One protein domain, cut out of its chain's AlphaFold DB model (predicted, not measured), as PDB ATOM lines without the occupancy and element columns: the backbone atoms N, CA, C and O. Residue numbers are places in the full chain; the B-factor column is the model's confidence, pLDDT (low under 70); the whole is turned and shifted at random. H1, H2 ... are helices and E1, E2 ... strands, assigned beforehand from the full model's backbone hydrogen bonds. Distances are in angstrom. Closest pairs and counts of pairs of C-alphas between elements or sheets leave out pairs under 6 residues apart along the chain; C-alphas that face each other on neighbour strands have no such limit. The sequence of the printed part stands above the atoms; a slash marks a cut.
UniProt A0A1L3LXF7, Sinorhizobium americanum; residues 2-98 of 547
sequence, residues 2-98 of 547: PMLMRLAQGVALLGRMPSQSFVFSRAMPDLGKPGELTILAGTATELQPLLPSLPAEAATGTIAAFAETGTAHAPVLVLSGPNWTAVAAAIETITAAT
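What this domain is: This is residues 2 to 98 of the 547 residues of a protein of Sinorhizobium americanum (UniProt A0A1L3LXF7). A small, strongly twisted sheet of three strands has helix H4 over one face, with helix H1 side by side with H4, and two one-turn helices, H2 and H3, on the other face at one end. Between H1 and the first strand, a wide loop of residues 15 to 38 with no named element swings out and comes back to the sheet. The printed part has 97 residues, with elements in the order H1, E1, H2, H3, E2, E3, H4; the sheet order is E1, E3, E2, mixed. The class is mixed, helices and strands, and the whole is compact, with a radius of gyration of the C-alphas of 12.8 A and spans of 36 by 31 by 20 A.

How they stand to each other: In the sheet, E3, residues 75 to 81, is the inner strand, and E1, residues 39 to 43, and E2, residues 63 to 68, are the edge strands. E1 and E3 are parallel at 22 degrees; N 40 and O 77 are within hydrogen-bond range at 2.8 A. E2 and E3 form a hairpin, antiparallel at 146 degrees, with N 78 and O 65 at 2.8 A. H4, residues 84 to 96, is on the sheet over E3 and E2, at a height of 8.2 A; on the local plane it stands at 27 degrees to E3, only just along the strands. The closest C-alphas of H4 and E3, those of Val 87 and Ser 80, are 5.0 A apart. H1, residues 2 to 14, touches H4 at a shallow tilt of 28 degrees, the same way; the closest C-alphas, those of Gly 10 and Thr 95, are 4.1 A apart. H1 only grazes the sheet, with its residues 3 to 11. H2, residues 44 to 47, and H3, residues 56 to 59, are on the sheet's opposite face from H4. H2 has a height of 6.3 A and is over none of the strands; H3, at 6.6 A, is only just over E3, with 3 C-alphas falling on it. H2 and H3 only just touch, with 3 pairs of C-alphas within 8 A, the closest being Ala 44 and Ala 59 at 5.6 A. H2 and H3 are apart from H1 and from H4. Every O i to N i+4 pair is within hydrogen-bond range in H1, and 8 of 9 in H4; H2 and H3 are too short for such a pair.

Where its parts are: H1 begins at C-alpha 2, (-34.418, 15.062, 31.092), and is 18.6 A long. E1 measures 13.1 A, E2 14.5 A and E3 18.8 A; E3 begins at C-alpha 75, (-41.695, -6.247, 19.678). H4, 17.7 A long, ends at C-alpha 96, (-43.179, 16.001, 18.912).

The domain as a whole: The C-alphas of Pro 18 and Thr 60, the two farthest apart, are 37.0 A apart. The printed part has no cut, and the link from H1 to E1, 24 residues, is long. Mean pLDDT of the printed part is 89.5; residues 70 to 73 are under 70.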
ATOM      1  N   PRO A   2     -33.352  14.315  31.787       88.62
ATOM      2  CA  PRO A   2     -34.418  15.062  31.092       88.62
ATOM      3  C   PRO A   2     -34.984  14.348  29.856       88.62
ATOM      4  O   PRO A   2     -36.196  14.273  29.691       88.62
ATOM      5  N   MET A   3     -34.121  13.714  29.052       92.69
ATOM      6  CA  MET A   3     -34.531  12.900  27.896       92.69
ATOM      7  C   MET A   3     -35.460  11.733  28.273       92.69
ATOM      8  O   MET A   3     -36.409  11.447  27.553       92.69
ATOM      9  N   LEU A   4     -35.236  11.080  29.418       93.25
ATOM     10  CA  LEU A   4     -36.093   9.982  29.884       93.25
ATOM     11  C   LEU A   4     -37.466  10.497  30.324       93.25
ATOM     12  O   LEU A   4     -38.480   9.886  30.004       93.25
ATOM     13  N   MET A   5     -37.507  11.649  31.003       95.75
ATOM     14  CA  MET A   5     -38.769  12.304  31.366       95.75
ATOM     15  C   MET A   5     -39.537  12.728  30.112       95.75
ATOM     16  O   MET A   5     -40.752  12.584  30.034       95.75
ATOM     17  N   ARG A   6     -38.825  13.225  29.100       95.50
ATOM     18  CA  ARG A   6     -39.387  13.600  27.801       95.50
ATOM     19  C   ARG A   6     -39.972  12.400  27.052       95.50
ATOM     20  O   ARG A   6     -41.075  12.505  26.520       95.50
ATOM     21  N   LEU A   7     -39.275  11.264  27.066       95.94
ATOM     22  CA  LEU A   7     -39.748  10.003  26.498       95.94
ATOM     23  C   LEU A   7     -40.998   9.486  27.221       95.94
ATOM     24  O   LEU A   7     -41.987   9.165  26.566       95.94
ATOM     25  N   ALA A   8     -40.979   9.452  28.557       96.62
ATOM     26  CA  ALA A   8     -42.107   8.982  29.360       96.62
ATOM     27  C   ALA A   8     -43.389   9.777  29.062       96.62
ATOM     28  O   ALA A   8     -44.459   9.198  28.892       96.62
ATOM     29  N   GLN A   9     -43.278  11.099  28.902       96.19
ATOM     30  CA  GLN A   9     -44.406  11.954  28.518       96.19
ATOM     31  C   GLN A   9     -44.956  11.628  27.123       96.19
ATOM     32  O   GLN A   9     -46.167  11.466  26.973       96.19
ATOM     33  N   GLY A  10     -44.085  11.518  26.113       95.38
ATOM     34  CA  GLY A  10     -44.495  11.213  24.738       95.38
ATOM     35  C   GLY A  10     -45.173   9.847  24.629       95.38
ATOM     36  O   GLY A  10     -46.277   9.733  24.093       95.38
ATOM     37  N   VAL A  11     -44.567   8.822  25.232       94.94
ATOM     38  CA  VAL A  11     -45.122   7.462  25.272       94.94
ATOM     39  C   VAL A  11     -46.448   7.439  26.027       94.94
ATOM     40  O   VAL A  11     -47.406   6.851  25.535       94.94
ATOM     41  N   ALA A  12     -46.566   8.137  27.161       94.62
ATOM     42  CA  ALA A  12     -47.812   8.155  27.926       94.62
ATOM     43  C   ALA A  12     -48.976   8.825  27.193       94.62
ATOM     44  O   ALA A  12     -50.148   8.447  27.351       94.62
ATOM     45  N   LEU A  13     -48.668   9.837  26.384       93.31
ATOM     46  CA  LEU A  13     -49.639  10.526  25.549       93.31
ATOM     47  C   LEU A  13     -50.075   9.669  24.354       93.31
ATOM     48  O   LEU A  13     -51.278   9.591  24.098       93.31
ATOM     49  N   LEU A  14     -49.146   8.976  23.687       92.31
ATOM     50  CA  LEU A  14     -49.444   8.102  22.544       92.31
ATOM     51  C   LEU A  14     -50.076   6.767  22.936       92.31
ATOM     52  O   LEU A  14     -50.954   6.286  22.226       92.31
ATOM     53  N   GLY A  15     -49.662   6.183  24.061       88.44
ATOM     54  CA  GLY A  15     -50.054   4.835  24.469       88.44
ATOM     55  C   GLY A  15     -51.546   4.684  24.763       88.44
ATOM     56  O   GLY A  15     -52.066   3.578  24.706       88.44
ATOM     57  N   ARG A  16     -52.254   5.787  25.056       85.50
ATOM     58  CA  ARG A  16     -53.710   5.819  25.316       85.50
ATOM     59  C   ARG A  16     -54.203   4.787  26.347       85.50
ATOM     60  O   ARG A  16     -55.383   4.454  26.370       85.50
ATOM     61  N   MET A  17     -53.338   4.346  27.257       87.06
ATOM     62  CA  MET A  17     -53.704   3.447  28.351       87.06
ATOM     63  C   MET A  17     -54.179   4.245  29.582       87.06
ATOM     64  O   MET A  17     -53.660   5.347  29.830       87.06
ATOM     65  N   PRO A  18     -55.160   3.732  30.348       81.62
ATOM     66  CA  PRO A  18     -55.755   4.444  31.483       81.62
ATOM     67  C   PRO A  18     -54.802   4.582  32.675       81.62
ATOM     68  O   PRO A  18     -54.718   5.650  33.287       81.62
ATOM     69  N   SER A  19     -54.047   3.527  32.968       86.19
ATOM     70  CA  SER A  19     -53.114   3.456  34.090       86.19
ATOM     71  C   SER A  19     -51.763   3.037  33.532       86.19
ATOM     72  O   SER A  19     -51.647   1.985  32.910       86.19
ATOM     73  N   GLN A  20     -50.771   3.913  33.663       92.06
ATOM     74  CA  GLN A  20     -49.445   3.735  33.076       92.06
ATOM     75  C   GLN A  20     -48.396   4.005  34.141       92.06
ATOM     76  O   GLN A  20     -48.477   5.007  34.853       92.06
ATOM     77  N   SER A  21     -47.406   3.127  34.211       94.94
ATOM     78  CA  SER A  21     -46.214   3.285  35.028       94.94
ATOM     79  C   SER A  21     -44.980   3.046  34.167       94.94
ATOM     80  O   SER A  21     -45.021   2.336  33.163       94.94
ATOM     81  N   PHE A  22     -43.884   3.693  34.538       95.69
ATOM     82  CA  PHE A  22     -42.611   3.611  33.839       95.69
ATOM     83  C   PHE A  22     -41.581   3.011  34.778       95.69
ATOM     84  O   PHE A  22     -41.420   3.481  35.903       95.69
ATOM     85  N   VAL A  23     -40.879   1.987  34.299       95.50
ATOM     86  CA  VAL A  23     -39.777   1.347  35.014       95.50
ATOM     87  C   VAL A  23     -38.513   1.519  34.182       95.50
ATOM     88  O   VAL A  23     -38.429   1.023  33.061       95.50
ATOM     89  N   PHE A  24     -37.529   2.233  34.722       94.81
ATOM     90  CA  PHE A  24     -36.216   2.377  34.100       94.81
ATOM     91  C   PHE A  24     -35.258   1.337  34.670       94.81
ATOM     92  O   PHE A  24     -35.055   1.256  35.877       94.81
ATOM     93  N   SER A  25     -34.626   0.570  33.790       93.12
ATOM     94  CA  SER A  25     -33.613  -0.422  34.140       93.12
ATOM     95  C   SER A  25     -32.471  -0.358  33.133       93.12
ATOM     96  O   SER A  25     -32.673   0.010  31.977       93.12
ATOM     97  N   ARG A  26     -31.262  -0.716  33.573       90.62
ATOM     98  CA  ARG A  26     -30.119  -0.946  32.671       90.62
ATOM     99  C   ARG A  26     -30.087  -2.373  32.122       90.62
ATOM    100  O   ARG A  26     -29.410  -2.624  31.134       90.62
ATOM    101  N   ALA A  27     -30.772  -3.301  32.787       88.62
ATOM    102  CA  ALA A  27     -30.876  -4.691  32.370       88.62
ATOM    103  C   ALA A  27     -32.116  -4.896  31.494       88.62
ATOM    104  O   ALA A  27     -33.138  -4.238  31.704       88.62
ATOM    105  N   MET A  28     -32.027  -5.841  30.555       86.75
ATOM    106  CA  MET A  28     -33.176  -6.264  29.757       86.75
ATOM    107  C   MET A  28     -34.233  -6.893  30.681       86.75
ATOM    108  O   MET A  28     -33.889  -7.815  31.425       86.75
ATOM    109  N   PRO A  29     -35.485  -6.407  30.678       87.56
ATOM    110  CA  PRO A  29     -36.559  -7.043  31.427       87.56
ATOM    111  C   PRO A  29     -37.026  -8.329  30.731       87.56
ATOM    112  O   PRO A  29     -36.738  -8.555  29.553       87.56
ATOM    113  N   ASP A  30     -37.807  -9.139  31.445       85.25
ATOM    114  CA  ASP A  30     -38.567 -10.223  30.821       85.25
ATOM    115  C   ASP A  30     -39.527  -9.642  29.777       85.25
ATOM    116  O   ASP A  30     -40.304  -8.732  30.077       85.25
ATOM    117  N   LEU A  31     -39.487 -10.173  28.558       85.94
ATOM    118  CA  LEU A  31     -40.275  -9.666  27.437       85.94
ATOM    119  C   LEU A  31     -41.608 -10.400  27.290       85.94
ATOM    120  O   LEU A  31     -41.776 -11.524  27.760       85.94
ATOM    121  N   GLY A  32     -42.545  -9.774  26.576       74.88
ATOM    122  CA  GLY A  32     -43.801 -10.414  26.169       74.88
ATOM    123  C   GLY A  32     -44.887 -10.451  27.245       74.88
ATOM    124  O   GLY A  32     -45.859 -11.193  27.104       74.88
ATOM    125  N   LYS A  33     -44.758  -9.655  28.313       84.75
ATOM    126  CA  LYS A  33     -45.824  -9.491  29.307       84.75
ATOM    127  C   LYS A  33     -46.997  -8.685  28.715       84.75
ATOM    128  O   LYS A  33     -46.766  -7.664  28.062       84.75
ATOM    129  N   PRO A  34     -48.259  -9.113  28.915       85.06
ATOM    130  CA  PRO A  34     -49.421  -8.376  28.423       85.06
ATOM    131  C   PRO A  34     -49.491  -6.955  28.991       85.06
ATOM    132  O   PRO A  34     -49.361  -6.762  30.195       85.06
ATOM    133  N   GLY A  35     -49.751  -5.967  28.129       86.25
ATOM    134  CA  GLY A  35     -49.891  -4.564  28.538       86.25
ATOM    135  C   GLY A  35     -48.572  -3.835  28.812       86.25
ATOM    136  O   GLY A  35     -48.607  -2.673  29.204       86.25
ATOM    137  N   GLU A  36     -47.423  -4.474  28.574       89.81
ATOM    138  CA  GLU A  36     -46.104  -3.859  28.719       89.81
ATOM    139  C   GLU A  36     -45.483  -3.543  27.351       89.81
ATOM    140  O   GLU A  36     -45.567  -4.328  26.406       89.81
ATOM    141  N   LEU A  37     -44.831  -2.381  27.251       91.06
ATOM    142  CA  LEU A  37     -44.007  -1.997  26.108       91.06
ATOM    143  C   LEU A  37     -42.565  -1.830  26.580       91.06
ATOM    144  O   LEU A  37     -42.252  -0.906  27.334       91.06
ATOM    145  N   THR A  38     -41.672  -2.695  26.108       93.06
ATOM    146  CA  THR A  38     -40.237  -2.537  26.350       93.06
ATOM    147  C   THR A  38     -39.659  -1.513  25.380       93.06
ATOM    148  O   THR A  38     -39.835  -1.626  24.164       93.06
ATOM    149  N   ILE A  39     -38.949  -0.523  25.923       93.88
ATOM    150  CA  ILE A  39     -38.271   0.518  25.149       93.88
ATOM    151  C   ILE A  39     -36.779   0.476  25.472       93.88
ATOM    152  O   ILE A  39     -36.387   0.622  26.629       93.88
ATOM    153  N   LEU A  40     -35.950   0.311  24.446       94.00
ATOM    154  CA  LEU A  40     -34.500   0.412  24.543       94.00
ATOM    155  C   LEU A  40     -34.063   1.786  24.054       94.00
ATOM    156  O   LEU A  40     -34.218   2.101  22.879       94.00
ATOM    157  N   ALA A  41     -33.511   2.595  24.955       94.38
ATOM    158  CA  ALA A  41     -32.974   3.912  24.636       94.38
ATOM    159  C   ALA A  41     -31.487   3.971  24.998       94.38
ATOM    160  O   ALA A  41     -31.127   3.841  26.167       94.38
ATOM    161  N   GLY A  42     -30.629   4.167  24.001       94.62
ATOM    162  CA  GLY A  42     -29.179   4.183  24.184       94.62
ATOM    163  C   GLY A  42     -28.431   4.294  22.863       94.62
ATOM    164  O   GLY A  42     -29.014   4.131  21.787       94.62
ATOM    165  N   THR A  43     -27.136   4.587  22.929       95.31
ATOM    166  CA  THR A  43     -26.290   4.621  21.726       95.31
ATOM    167  C   THR A  43     -26.186   3.236  21.089       95.31
ATOM    168  O   THR A  43     -26.370   2.221  21.763       95.31
ATOM    169  N   ALA A  44     -25.861   3.176  19.796       94.12
ATOM    170  CA  ALA A  44     -25.728   1.899  19.093       94.12
ATOM    171  C   ALA A  44     -24.746   0.948  19.805       94.12
ATOM    172  O   ALA A  44     -25.044  -0.227  20.004       94.12
ATOM    173  N   THR A  45     -23.625   1.482  20.296       93.38
ATOM    174  CA  THR A  45     -22.617   0.732  21.058       93.38
ATOM    175  C   THR A  45     -23.149   0.196  22.390       93.38
ATOM    176  O   THR A  45     -22.817  -0.923  22.772       93.38
ATOM    177  N   GLU A  46     -23.968   0.972  23.106       93.50
ATOM    178  CA  GLU A  46     -24.553   0.561  24.392       93.50
ATOM    179  C   GLU A  46     -25.661  -0.483  24.221       93.50
ATOM    180  O   GLU A  46     -25.835  -1.332  25.093       93.50
ATOM    181  N   LEU A  47     -26.411  -0.428  23.114       92.19
ATOM    182  CA  LEU A  47     -27.518  -1.350  22.855       92.19
ATOM    183  C   LEU A  47     -27.079  -2.657  22.190       92.19
ATOM    184  O   LEU A  47     -27.762  -3.662  22.371       92.19
ATOM    185  N   GLN A  48     -25.942  -2.687  21.486       89.62
ATOM    186  CA  GLN A  48     -25.442  -3.889  20.805       89.62
ATOM    187  C   GLN A  48     -25.376  -5.149  21.701       89.62
ATOM    188  O   GLN A  48     -25.762  -6.219  21.228       89.62
ATOM    189  N   PRO A  49     -24.940  -5.077  22.982       89.81
ATOM    190  CA  PRO A  49     -24.924  -6.239  23.873       89.81
ATOM    191  C   PRO A  49     -26.321  -6.722  24.288       89.81
ATOM    192  O   PRO A  49     -26.485  -7.896  24.608       89.81
ATOM    193  N   LEU A  50     -27.312  -5.826  24.318       87.38
ATOM    194  CA  LEU A  50     -28.691  -6.128  24.721       87.38
ATOM    195  C   LEU A  50     -29.543  -6.603  23.539       87.38
ATOM    196  O   LEU A  50     -30.427  -7.439  23.709       87.38
ATOM    197  N   LEU A  51     -29.268  -6.079  22.343       86.94
ATOM    198  CA  LEU A  51     -29.974  -6.393  21.110       86.94
ATOM    199  C   LEU A  51     -28.965  -6.618  19.970       86.94
ATOM    200  O   LEU A  51     -28.667  -5.692  19.216       86.94
ATOM    201  N   PRO A  52     -28.453  -7.849  19.791       83.81
ATOM    202  CA  PRO A  52     -27.509  -8.157  18.716       83.81
ATOM    203  C   PRO A  52     -28.074  -7.918  17.307       83.81
ATOM    204  O   PRO A  52     -27.311  -7.700  16.371       83.81
ATOM    205  N   SER A  53     -29.405  -7.945  17.163       82.19
ATOM    206  CA  SER A  53     -30.155  -7.654  15.934       82.19
ATOM    207  C   SER A  53     -30.413  -6.156  15.704       82.19
ATOM    208  O   SER A  53     -31.301  -5.806  14.926       82.19
ATOM    209  N   LEU A  54     -29.678  -5.261  16.379       85.19
ATOM    210  CA  LEU A  54     -29.817  -3.818  16.195       85.19
ATOM    211  C   LEU A  54     -29.603  -3.432  14.713       85.19
ATOM    212  O   LEU A  54     -28.603  -3.853  14.124       85.19
ATOM    213  N   PRO A  55     -30.496  -2.625  14.104       83.56
ATOM    214  CA  PRO A  55     -30.340  -2.186  12.718       83.56
ATOM    215  C   PRO A  55     -29.028  -1.419  12.503       83.56
ATOM    216  O   PRO A  55     -28.659  -0.565  13.315       83.56
ATOM    217  N   ALA A  56     -28.327  -1.701  11.401       85.75
ATOM    218  CA  ALA A  56     -27.021  -1.106  11.104       85.75
ATOM    219  C   ALA A  56     -27.092   0.426  10.954       85.75
ATOM    220  O   ALA A  56     -26.122   1.130  11.232       85.75
ATOM    221  N   GLU A  57     -28.259   0.950  10.579       87.62
ATOM    222  CA  GLU A  57     -28.547   2.376  10.449       87.62
ATOM    223  C   GLU A  57     -28.353   3.136  11.769       87.62
ATOM    224  O   GLU A  57     -27.980   4.312  11.742       87.62
ATOM    225  N   ALA A  58     -28.523   2.468  12.920       88.69
ATOM    226  CA  ALA A  58     -28.306   3.053  14.246       88.69
ATOM    227  C   ALA A  58     -26.856   3.526  14.456       88.69
ATOM    228  O   ALA A  58     -26.607   4.437  15.244       88.69
ATOM    229  N   ALA A  59     -25.889   2.930  13.747       89.88
ATOM    230  CA  ALA A  59     -24.483   3.312  13.842       89.88
ATOM    231  C   ALA A  59     -24.171   4.635  13.123       89.88
ATOM    232  O   ALA A  59     -23.179   5.287  13.441       89.88
ATOM    233  N   THR A  60     -24.999   5.039  12.155       91.50
ATOM    234  CA  THR A  60     -24.754   6.221  11.311       91.50
ATOM    235  C   THR A  60     -25.803   7.316  11.464       91.50
ATOM    236  O   THR A  60     -25.531   8.462  11.115       91.50
ATOM    237  N   GLY A  61     -26.991   6.996  11.981       91.56
ATOM    238  CA  GLY A  61     -28.109   7.928  12.067       91.56
ATOM    239  C   GLY A  61     -29.042   7.661  13.244       91.56
ATOM    240  O   GLY A  61     -28.859   6.729  14.022       91.56
ATOM    241  N   THR A  62     -30.041   8.527  13.381       94.38
ATOM    242  CA  THR A  62     -31.102   8.414  14.385       94.38
ATOM    243  C   THR A  62     -32.125   7.363  13.964       94.38
ATOM    244  O   THR A  62     -32.634   7.418  12.846       94.38
ATOM    245  N   ILE A  63     -32.473   6.454  14.876       92.44
ATOM    246  CA  ILE A  63     -33.504   5.436  14.662       92.44
ATOM    247  C   ILE A  63     -34.537   5.445  15.792       92.44
ATOM    248  O   ILE A  63     -34.189   5.468  16.971       92.44
ATOM    249  N   ALA A  64     -35.813   5.401  15.404       93.06
ATOM    250  CA  ALA A  64     -36.952   5.140  16.275       93.06
ATOM    251  C   ALA A  64     -37.844   4.093  15.593       93.06
ATOM    252  O   ALA A  64     -38.645   4.426  14.721       93.06
ATOM    253  N   ALA A  65     -37.645   2.816  15.920       90.50
ATOM    254  CA  ALA A  65     -38.296   1.708  15.222       90.50
ATOM    255  C   ALA A  65     -38.547   0.515  16.145       90.50
ATOM    256  O   ALA A  65     -37.857   0.335  17.146       90.50
ATOM    257  N   PHE A  66     -39.521  -0.319  15.791       90.25
ATOM    258  CA  PHE A  66     -39.707  -1.611  16.445       90.25
ATOM    259  C   PHE A  66     -38.716  -2.632  15.888       90.25
ATOM    260  O   PHE A  66     -38.557  -2.747  14.673       90.25
ATOM    261  N   ALA A  67     -38.075  -3.380  16.781       87.06
ATOM    262  CA  ALA A  67     -37.211  -4.502  16.453       87.06
ATOM    263  C   ALA A  67     -37.708  -5.771  17.155       87.06
ATOM    264  O   ALA A  67     -38.249  -5.714  18.263       87.06
ATOM    265  N   GLU A  68     -37.506  -6.921  16.516       77.25
ATOM    266  CA  GLU A  68     -37.763  -8.218  17.135       77.25
ATOM    267  C   GLU A  68     -36.533  -8.721  17.892       77.25
ATOM    268  O   GLU A  68     -35.385  -8.598  17.448       77.25
ATOM    269  N   THR A  69     -36.794  -9.337  19.041       72.75
ATOM    270  CA  THR A  69     -35.795 -10.070  19.819       72.75
ATOM    271  C   THR A  69     -35.865 -11.556  19.475       72.75
ATOM    272  O   THR A  69     -36.925 -12.178  19.545       72.75
ATOM    273  N   GLY A  70     -34.721 -12.141  19.105       63.59
ATOM    274  CA  GLY A  70     -34.654 -13.482  18.506       63.59
ATOM    275  C   GLY A  70     -35.100 -14.654  19.391       63.59
ATOM    276  O   GLY A  70     -35.247 -15.756  18.878       63.59
ATOM    277  N   THR A  71     -35.315 -14.459  20.695       58.94
ATOM    278  CA  THR A  71     -35.737 -15.530  21.619       58.94
ATOM    279  C   THR A  71     -37.208 -15.467  22.022       58.94
ATOM    280  O   THR A  71     -37.738 -16.478  22.475       58.94
ATOM    281  N   ALA A  72     -37.880 -14.323  21.859       63.00
ATOM    282  CA  ALA A  72     -39.247 -14.118  22.348       63.00
ATOM    283  C   ALA A  72     -40.234 -13.619  21.276       63.00
ATOM    284  O   ALA A  72     -41.429 -13.578  21.559       63.00
ATOM    285  N   HIS A  73     -39.764 -13.201  20.088       68.06
ATOM    286  CA  HIS A  73     -40.568 -12.502  19.061       68.06
ATOM    287  C   HIS A  73     -41.414 -11.341  19.619       68.06
ATOM    288  O   HIS A  73     -42.403 -10.918  19.023       68.06
ATOM    289  N   ALA A  74     -41.031 -10.810  20.781       75.88
ATOM    290  CA  ALA A  74     -41.710  -9.692  21.402       75.88
ATOM    291  C   ALA A  74     -41.200  -8.398  20.748       75.88
ATOM    292  O   ALA A  74     -39.976  -8.211  20.675       75.88
ATOM    293  N   PRO A  75     -42.096  -7.513  20.271       84.19
ATOM    294  CA  PRO A  75     -41.695  -6.247  19.678       84.19
ATOM    295  C   PRO A  75     -41.113  -5.331  20.757       84.19
ATOM    296  O   PRO A  75     -41.751  -5.059  21.774       84.19
ATOM    297  N   VAL A  76     -39.904  -4.831  20.518       90.75
ATOM    298  CA  VAL A  76     -39.221  -3.865  21.383       90.75
ATOM    299  C   VAL A  76     -39.059  -2.563  20.612       90.75
ATOM    300  O   VAL A  76     -38.593  -2.571  19.475       90.75
ATOM    301  N   LEU A  77     -39.439  -1.436  21.212       92.88
ATOM    302  CA  LEU A  77     -39.212  -0.125  20.607       92.88
ATOM    303  C   LEU A  77     -37.766   0.305  20.859       92.88
ATOM    304  O   LEU A  77     -37.342   0.436  22.004       92.88
ATOM    305  N   VAL A  78     -37.011   0.551  19.797       93.94
ATOM    306  CA  VAL A  78     -35.603   0.936  19.860       93.94
ATOM    307  C   VAL A  78     -35.451   2.403  19.483       93.94
ATOM    308  O   VAL A  78     -35.850   2.814  18.394       93.94
ATOM    309  N   LEU A  79     -34.842   3.173  20.382       95.31
ATOM    310  CA  LEU A  79     -34.506   4.586  20.241       95.31
ATOM    311  C   LEU A  79     -32.989   4.724  20.326       95.31
ATOM    312  O   LEU A  79     -32.410   4.722  21.414       95.31
ATOM    313  N   SER A  80     -32.332   4.790  19.171       95.62
ATOM    314  CA  SER A  80     -30.876   4.694  19.097       95.62
ATOM    315  C   SER A  80     -30.251   5.655  18.093       95.62
ATOM    316  O   SER A  80     -30.932   6.335  17.324       95.62
ATOM    317  N   GLY A  81     -28.925   5.728  18.138       95.50
ATOM    318  CA  GLY A  81     -28.098   6.499  17.227       95.50
ATOM    319  C   GLY A  81     -26.613   6.434  17.599       95.50
ATOM    320  O   GLY A  81     -26.256   5.831  18.620       95.50
ATOM    321  N   PRO A  82     -25.732   7.089  16.822       95.69
ATOM    322  CA  PRO A  82     -24.284   7.063  17.053       95.69
ATOM    323  C   PRO A  82     -23.853   7.719  18.373       95.69
ATOM    324  O   PRO A  82     -22.777   7.433  18.891       95.69
ATOM    325  N   ASN A  83     -24.662   8.632  18.912       95.56
ATOM    326  CA  ASN A  83     -24.369   9.401  20.119       95.56
ATOM    327  C   ASN A  83     -25.669   9.822  20.832       95.56
ATOM    328  O   ASN A  83     -26.773   9.675  20.307       95.56
ATOM    329  N   TRP A  84     -25.544  10.377  22.039       94.75
ATOM    330  CA  TRP A  84     -26.696  10.782  22.851       94.75
ATOM    331  C   TRP A  84     -27.525  11.925  22.246       94.75
ATOM    332  O   TRP A  84     -28.712  12.021  22.550       94.75
ATOM    333  N   THR A  85     -26.961  12.758  21.364       95.50
ATOM    334  CA  THR A  85     -27.745  13.776  20.644       95.50
ATOM    335  C   THR A  85     -28.656  13.136  19.595       95.50
ATOM    336  O   THR A  85     -29.810  13.539  19.468       95.50
ATOM    337  N   ALA A  86     -28.196  12.083  18.912       95.44
ATOM    338  CA  ALA A  86     -29.023  11.291  18.005       95.44
ATOM    339  C   ALA A  86     -30.127  10.513  18.745       95.44
ATOM    340  O   ALA A  86     -31.250  10.447  18.247       95.44
ATOM    341  N   VAL A  87     -29.849   9.990  19.949       95.56
ATOM    342  CA  VAL A  87     -30.863   9.362  20.824       95.56
ATOM    343  C   VAL A  87     -31.901  10.388  21.289       95.56
ATOM    344  O   VAL A  87     -33.096  10.106  21.273       95.56
ATOM    345  N   ALA A  88     -31.471  11.600  21.658       95.06
ATOM    346  CA  ALA A  88     -32.386  12.691  21.993       95.06
ATOM    347  C   ALA A  88     -33.317  13.017  20.816       95.06
ATOM    348  O   ALA A  88     -34.527  13.117  20.999       95.06
ATOM    349  N   ALA A  89     -32.769  13.101  19.600       95.25
ATOM    350  CA  ALA A  89     -33.557  13.300  18.390       95.25
ATOM    351  C   ALA A  89     -34.544  12.142  18.144       95.25
ATOM    352  O   ALA A  89     -35.688  12.406  17.786       95.25
ATOM    353  N   ALA A  90     -34.153  10.884  18.404       95.00
ATOM    354  CA  ALA A  90     -35.054   9.727  18.324       95.00
ATOM    355  C   ALA A  90     -36.251   9.888  19.272       95.00
ATOM    356  O   ALA A  90     -37.395   9.698  18.869       95.00
ATOM    357  N   ILE A  91     -36.000  10.286  20.522       95.31
ATOM    358  CA  ILE A  91     -37.050  10.543  21.516       95.31
ATOM    359  C   ILE A  91     -37.964  11.688  21.059       95.31
ATOM    360  O   ILE A  91     -39.186  11.574  21.161       95.31
ATOM    361  N   GLU A  92     -37.402  12.764  20.505       94.50
ATOM    362  CA  GLU A  92     -38.200  13.880  19.992       94.50
ATOM    363  C   GLU A  92     -39.121  13.470  18.837       94.50
ATOM    364  O   GLU A  92     -40.229  13.992  18.765       94.50
ATOM    365  N   THR A  93     -38.761  12.492  17.993       91.81
ATOM    366  CA  THR A  93     -39.688  12.005  16.945       91.81
ATOM    367  C   THR A  93     -40.996  11.448  17.517       91.81
ATOM    368  O   THR A  93     -42.053  11.609  16.909       91.81
ATOM    369  N   ILE A  94     -40.945  10.849  18.711       91.19
ATOM    370  CA  ILE A  94     -42.118  10.326  19.420       91.19
ATOM    371  C   ILE A  94     -42.875  11.472  20.087       91.19
ATOM    372  O   ILE A  94     -44.093  11.599  19.947       91.19
ATOM    373  N   THR A  95     -42.159  12.314  20.830       91.69
ATOM    374  CA  THR A  95     -42.789  13.325  21.681       91.69
ATOM    375  C   THR A  95     -43.354  14.500  20.878       91.69
ATOM    376  O   THR A  95     -44.432  14.989  21.224       91.69
ATOM    377  N   ALA A  96     -42.721  14.903  19.771       90.69
ATOM    378  CA  ALA A  96     -43.179  16.001  18.912       90.69
ATOM    379  C   ALA A  96     -44.594  15.768  18.353       90.69
ATOM    380  O   ALA A  96     -45.390  16.702  18.280       90.69
ATOM    381  N   ALA A  97     -44.960  14.517  18.049       88.69
ATOM    382  CA  ALA A  97     -46.302  14.158  17.576       88.69
ATOM    383  C   ALA A  97     -47.413  14.410  18.618       88.69
ATOM    384  O   ALA A  97     -48.596  14.449  18.282       88.69
ATOM    385  N   THR A  98     -47.040  14.571  19.889       89.88
ATOM    386  CA  THR A  98     -47.966  14.814  21.006       89.88
ATOM    387  C   THR A  98     -48.008  16.274  21.441       89.88
ATOM    388  O   THR A  98     -48.819  16.644  22.297       89.88
TER     389      THR A  98